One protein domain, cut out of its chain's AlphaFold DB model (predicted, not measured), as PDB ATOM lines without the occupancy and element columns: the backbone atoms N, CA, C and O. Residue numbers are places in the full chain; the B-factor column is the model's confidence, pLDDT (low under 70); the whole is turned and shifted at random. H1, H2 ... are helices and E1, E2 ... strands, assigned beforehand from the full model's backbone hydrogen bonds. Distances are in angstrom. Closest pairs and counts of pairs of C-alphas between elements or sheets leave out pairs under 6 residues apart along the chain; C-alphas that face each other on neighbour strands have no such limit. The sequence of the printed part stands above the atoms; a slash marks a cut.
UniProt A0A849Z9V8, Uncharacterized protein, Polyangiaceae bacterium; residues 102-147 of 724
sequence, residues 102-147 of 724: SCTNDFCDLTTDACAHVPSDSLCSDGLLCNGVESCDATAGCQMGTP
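AT A GLANCE: This is residues 102 to 147 of the 724 residues of an uncharacterized protein of Polyangiaceae bacterium (UniProt A0A849Z9V8). Two strand hairpins follow each other along a loose rod: the longer, E1 and E2, makes one end, and the shorter, E3 and E4, packs with the one-turn helix H1 near the middle. The loop of residues 125 to 134 and the tail after E4 make the other end. The 46 printed residues, 22 in named elements, run E1 E2 H1 E3 E4, mostly strand, in two antiparallel sheets; the radius of gyration of the C-alphas is 12.8 A and the spans are 41 by 17 by 13 A.

HOW THE PARTS SIT: E1, residues 104 to 109, and E2, residues 114 to 119, are antiparallel at 153 degrees, with N 105 and O 118 2.8 A apart. E3, residues 135 to 137, has its closest C-alpha to E2 at Cys 136, 5.6 A from that of Pro 119. E3 is antiparallel to E4, residues 141 to 143, at 138 degrees; N 143 and O 135 are 2.8 A apart. H1, residues 121 to 124, is too short for an O i to N i+4 pair; its one O i to N i+3 pair is within hydrogen-bond range. The closest C-alphas of H1 and E3 are Asp 121 and Ser 135, 4.7 A. E2 and E4 are apart.

IN THESE COORDINATES: E1, 13.9 A long, begins at C-alpha 104 (178.085, 306.947, 221.591); E2 is 16.2 A long. E4 ends at C-alpha 143 (184.358, 309.396, 210.949).

THE WHOLE: The farthest C-alphas, Asp 113 and Cys 130, are 41.3 A apart. The printed part has no cut and no long link. Residues 110 to 112 have pLDDT under 70.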
ATOM      1  N   SER A 102     175.658 310.323 217.605       84.62
ATOM      2  CA  SER A 102     174.883 309.146 217.177       84.62
ATOM      3  C   SER A 102     175.608 307.809 217.339       84.62
ATOM      4  O   SER A 102     174.998 306.772 217.094       84.62
ATOM      5  N   CYS A 103     176.898 307.840 217.667       85.19
ATOM      6  CA  CYS A 103     177.752 306.664 217.795       85.19
ATOM      7  C   CYS A 103     178.292 306.435 219.205       85.19
ATOM      8  O   CYS A 103     179.147 305.579 219.407       85.19
ATOM      9  N   THR A 104     177.812 307.197 220.181       84.31
ATOM     10  CA  THR A 104     178.085 306.947 221.591       84.31
ATOM     11  C   THR A 104     176.962 306.099 222.168       84.31
ATOM     12  O   THR A 104     175.776 306.296 221.891       84.31
ATOM     13  N   ASN A 105     177.345 305.118 222.975       79.94
ATOM     14  CA  ASN A 105     176.420 304.469 223.879       79.94
ATOM     15  C   ASN A 105     176.287 305.347 225.123       79.94
ATOM     16  O   ASN A 105     177.227 305.515 225.900       79.94
ATOM     17  N   ASP A 106     175.101 305.924 225.264       83.44
ATOM     18  CA  ASP A 106     174.745 306.890 226.291       83.44
ATOM     19  C   ASP A 106     174.047 306.195 227.463       83.44
ATOM     20  O   ASP A 106     172.900 305.749 227.337       83.44
ATOM     21  N   PHE A 107     174.697 306.135 228.622       79.38
ATOM     22  CA  PHE A 107     174.120 305.512 229.812       79.38
ATOM     23  C   PHE A 107     174.486 306.264 231.089       79.38
ATOM     24  O   PHE A 107     175.298 307.186 231.092       79.38
ATOM     25  N   CYS A 108     173.816 305.910 232.182       78.31
ATOM     26  CA  CYS A 108     174.154 306.422 233.500       78.31
ATOM     27  C   CYS A 108     174.972 305.360 234.234       78.31
ATOM     28  O   CYS A 108     174.484 304.250 234.448       78.31
ATOM     29  N   ASP A 109     176.215 305.697 234.559       72.88
ATOM     30  CA  ASP A 109     177.150 304.836 235.275       72.88
ATOM     31  C   ASP A 109     176.782 304.819 236.767       72.88
ATOM     32  O   ASP A 109     176.808 305.842 237.461       72.88
ATOM     33  N   LEU A 110     176.434 303.628 237.258       66.31
ATOM     34  CA  LEU A 110     175.983 303.400 238.630       66.31
ATOM     35  C   LEU A 110     177.113 303.494 239.660       66.31
ATOM     36  O   LEU A 110     176.832 303.655 240.845       66.31
ATOM     37  N   THR A 111     178.373 303.404 239.247       65.69
ATOM     38  CA  THR A 111     179.536 303.539 240.130       65.69
ATOM     39  C   THR A 111     179.855 305.006 240.384       65.69
ATOM     40  O   THR A 111     180.182 305.390 241.511       65.69
ATOM     41  N   THR A 112     179.749 305.838 239.349       69.19
ATOM     42  CA  THR A 112     180.089 307.266 239.429       69.19
ATOM     43  C   THR A 112     178.886 308.188 239.641       69.19
ATOM     44  O   THR A 112     179.096 309.370 239.929       69.19
ATOM     45  N   ASP A 113     177.658 307.660 239.557       72.88
ATOM     46  CA  ASP A 113     176.389 308.410 239.605       72.88
ATOM     47  C   ASP A 113     176.377 309.580 238.602       72.88
ATOM     48  O   ASP A 113     175.986 310.717 238.888       72.88
ATOM     49  N   ALA A 114     176.896 309.310 237.403       79.38
ATOM     50  CA  ALA A 114     177.083 310.294 236.350       79.38
ATOM     51  C   ALA A 114     176.780 309.702 234.971       79.38
ATOM     52  O   ALA A 114     176.830 308.494 234.753       79.38
ATOM     53  N   CYS A 115     176.472 310.574 234.013       82.69
ATOM     54  CA  CYS A 115     176.321 310.151 232.626       82.69
ATOM     55  C   CYS A 115     177.677 309.784 232.019       82.69
ATOM     56  O   CYS A 115     178.619 310.580 232.077       82.69
ATOM     57  N   ALA A 116     177.728 308.603 231.412       82.62
ATOM     58  CA  ALA A 116     178.834 308.090 230.628       82.62
ATOM     59  C   ALA A 116     178.427 308.017 229.149       82.62
ATOM     60  O   ALA A 116     177.285 307.693 228.812       82.62
ATOM     61  N   HIS A 117     179.381 308.340 228.276       84.00
ATOM     62  CA  HIS A 117     179.215 308.333 226.824       84.00
ATOM     63  C   HIS A 117     180.390 307.565 226.235       84.00
ATOM     64  O   HIS A 117     181.498 308.101 226.122       84.00
ATOM     65  N   VAL A 118     180.173 306.289 225.929       77.00
ATOM     66  CA  VAL A 118     181.238 305.404 225.449       77.00
ATOM     67  C   VAL A 118     181.153 305.322 223.925       77.00
ATOM     68  O   VAL A 118     180.126 304.883 223.403       77.00
ATOM     69  N   PRO A 119     182.185 305.765 223.180       80.44
ATOM     70  CA  PRO A 119     182.215 305.631 221.727       80.44
ATOM     71  C   PRO A 119     182.122 304.164 221.304       80.44
ATOM     72  O   PRO A 119     182.855 303.325 221.826       80.44
ATOM     73  N   SER A 120     181.255 303.873 220.335       76.69
ATOM     74  CA  SER A 120     181.125 302.555 219.721       76.69
ATOM     75  C   SER A 120     181.229 302.678 218.206       76.69
ATOM     76  O   SER A 120     180.353 303.240 217.543       76.69
ATOM     77  N   ASP A 121     182.303 302.122 217.646       77.38
ATOM     78  CA  ASP A 121     182.550 302.128 216.199       77.38
ATOM     79  C   ASP A 121     181.459 301.338 215.451       77.38
ATOM     80  O   ASP A 121     181.063 301.696 214.340       77.38
ATOM     81  N   SER A 122     180.873 300.328 216.107       72.50
ATOM     82  CA  SER A 122     179.780 299.512 215.559       72.50
ATOM     83  C   SER A 122     178.539 300.325 215.161       72.50
ATOM     84  O   SER A 122     177.832 299.969 214.219       72.50
ATOM     85  N   LEU A 123     178.296 301.456 215.831       80.06
ATOM     86  CA  LEU A 123     177.180 302.354 215.532       80.06
ATOM     87  C   LEU A 123     177.437 303.236 214.302       80.06
ATOM     88  O   LEU A 123     176.515 303.903 213.824       80.06
ATOM     89  N   CYS A 124     178.671 303.255 213.795       85.62
ATOM     90  CA  CYS A 124     179.062 304.029 212.624       85.62
ATOM     91  C   CYS A 124     179.092 303.246 211.319       85.62
ATOM     92  O   CYS A 124     179.116 303.884 210.266       85.62
ATOM     93  N   SER A 125     179.059 301.915 211.381       83.38
ATOM     94  CA  SER A 125     179.138 301.078 210.189       83.38
ATOM     95  C   SER A 125     178.000 301.393 209.216       83.38
ATOM     96  O   SER A 125     176.814 301.290 209.553       83.38
ATOM     97  N   ASP A 126     178.353 301.758 207.984       82.31
ATOM     98  CA  ASP A 126     177.386 301.971 206.902       82.31
ATOM     99  C   ASP A 126     177.141 300.702 206.056       82.31
ATOM    100  O   ASP A 126     176.325 300.709 205.124       82.31
ATOM    101  N   GLY A 127     177.798 299.598 206.430       80.12
ATOM    102  CA  GLY A 127     177.727 298.301 205.762       80.12
ATOM    103  C   GLY A 127     178.452 298.246 204.415       80.12
ATOM    104  O   GLY A 127     178.218 297.300 203.659       80.12
ATOM    105  N   LEU A 128     179.277 299.245 204.090       81.25
ATOM    106  CA  LEU A 128     180.134 299.265 202.913       81.25
ATOM    107  C   LEU A 128     181.586 299.012 203.339       81.25
ATOM    108  O   LEU A 128     182.133 299.672 204.212       81.25
ATOM    109  N   LEU A 129     182.220 298.019 202.724       83.19
ATOM    110  CA  LEU A 129     183.580 297.614 203.069       83.19
ATOM    111  C   LEU A 129     184.624 298.526 202.409       83.19
ATOM    112  O   LEU A 129     185.668 298.826 202.984       83.19
ATOM    113  N   CYS A 130     184.389 298.961 201.170       84.19
ATOM    114  CA  CYS A 130     185.437 299.542 200.331       84.19
ATOM    115  C   CYS A 130     185.814 300.987 200.676       84.19
ATOM    116  O   CYS A 130     186.903 301.438 200.308       84.19
ATOM    117  N   ASN A 131     184.945 301.733 201.357       82.44
ATOM    118  CA  ASN A 131     185.258 303.034 201.965       82.44
ATOM    119  C   ASN A 131     186.016 302.900 203.290       82.44
ATOM    120  O   ASN A 131     186.482 303.917 203.802       82.44
ATOM    121  N   GLY A 132     186.227 301.673 203.765       78.50
ATOM    122  CA  GLY A 132     186.913 301.390 205.010       78.50
ATOM    123  C   GLY A 132     186.024 301.594 206.223       78.50
ATOM    124  O   GLY A 132     184.952 302.176 206.151       78.50
ATOM    125  N   VAL A 133     186.544 301.151 207.356       78.88
ATOM    126  CA  VAL A 133     185.828 301.082 208.627       78.88
ATOM    127  C   VAL A 133     185.613 302.462 209.204       78.88
ATOM    128  O   VAL A 133     186.568 303.218 209.415       78.88
ATOM    129  N   GLU A 134     184.362 302.785 209.491       86.75
ATOM    130  CA  GLU A 134     184.033 303.991 210.222       86.75
ATOM    131  C   GLU A 134     184.381 303.861 211.705       86.75
ATOM    132  O   GLU A 134     184.086 302.858 212.348       86.75
ATOM    133  N   SER A 135     184.957 304.922 212.267       83.94
ATOM    134  CA  SER A 135     185.233 305.009 213.702       83.94
ATOM    135  C   SER A 135     184.403 306.114 214.341       83.94
ATOM    136  O   SER A 135     184.151 307.165 213.739       83.94
ATOM    137  N   CYS A 136     183.963 305.883 215.570       84.31
ATOM    138  CA  CYS A 136     183.274 306.860 216.376       84.31
ATOM    139  C   CYS A 136     184.268 307.800 217.061       84.31
ATOM    140  O   CYS A 136     185.019 307.423 217.959       84.31
ATOM    141  N   ASP A 137     184.206 309.078 216.697       87.69
ATOM    142  CA  ASP A 137     184.795 310.139 217.504       87.69
ATOM    143  C   ASP A 137     183.764 310.612 218.539       87.69
ATOM    144  O   ASP A 137     182.669 311.055 218.180       87.69
ATOM    145  N   ALA A 138     184.143 310.578 219.821       78.75
ATOM    146  CA  ALA A 138     183.302 310.946 220.968       78.75
ATOM    147  C   ALA A 138     182.727 312.378 220.919       78.75
ATOM    148  O   ALA A 138     181.943 312.770 221.773       78.75
ATOM    149  N   THR A 139     183.170 313.224 219.986       86.62
ATOM    150  CA  THR A 139     182.698 314.606 219.827       86.62
ATOM    151  C   THR A 139     182.246 314.911 218.400       86.62
ATOM    152  O   THR A 139     181.272 315.636 218.194       86.62
ATOM    153  N   ALA A 140     182.967 314.413 217.400       85.94
ATOM    154  CA  ALA A 140     182.715 314.667 215.988       85.94
ATOM    155  C   ALA A 140     181.755 313.648 215.348       85.94
ATOM    156  O   ALA A 140     181.320 313.870 214.215       85.94
ATOM    157  N   GLY A 141     181.394 312.578 216.063       87.81
ATOM    158  CA  GLY A 141     180.534 311.503 215.573       87.81
ATOM    159  C   GLY A 141     181.263 310.566 214.616       87.81
ATOM    160  O   GLY A 141     182.488 310.456 214.651       87.81
ATOM    161  N   CYS A 142     180.518 309.898 213.738       90.75
ATOM    162  CA  CYS A 142     181.087 308.916 212.820       90.75
ATOM    163  C   CYS A 142     182.060 309.534 211.821       90.75
ATOM    164  O   CYS A 142     181.695 310.390 211.007       90.75
ATOM    165  N   GLN A 143     183.302 309.075 211.888       90.56
ATOM    166  CA  GLN A 143     184.358 309.396 210.949       90.56
ATOM    167  C   GLN A 143     184.363 308.349 209.842       90.56
ATOM    168  O   GLN A 143     184.263 307.157 210.113       90.56
ATOM    169  N   MET A 144     184.484 308.801 208.594       83.56
ATOM    170  CA  MET A 144     184.578 307.887 207.456       83.56
ATOM    171  C   MET A 144     185.888 307.104 207.510       83.56
ATOM    172  O   MET A 144     186.922 307.667 207.887       83.56
ATOM    173  N   GLY A 145     185.843 305.845 207.086       80.88
ATOM    174  CA  GLY A 145     187.019 304.996 207.032       80.88
ATOM    175  C   GLY A 145     188.055 305.398 205.985       80.88
ATOM    176  O   GLY A 145     187.885 306.319 205.175       80.88
ATOM    177  N   THR A 146     189.185 304.689 206.027       81.06
ATOM    178  CA  THR A 146     190.223 304.791 204.998       81.06
ATOM    179  C   THR A 146     189.933 303.767 203.902       81.06
ATOM    180  O   THR A 146     189.868 302.584 204.218       81.06
ATOM    181  N   PRO A 147     189.804 304.173 202.623       83.69
ATOM    182  CA  PRO A 147     189.478 303.243 201.548       83.69
ATOM    183  C   PRO A 147     190.446 302.061 201.465       83.69
ATOM    184  O   PRO A 147     191.665 302.256 201.486       83.69
TER     185      PRO A 147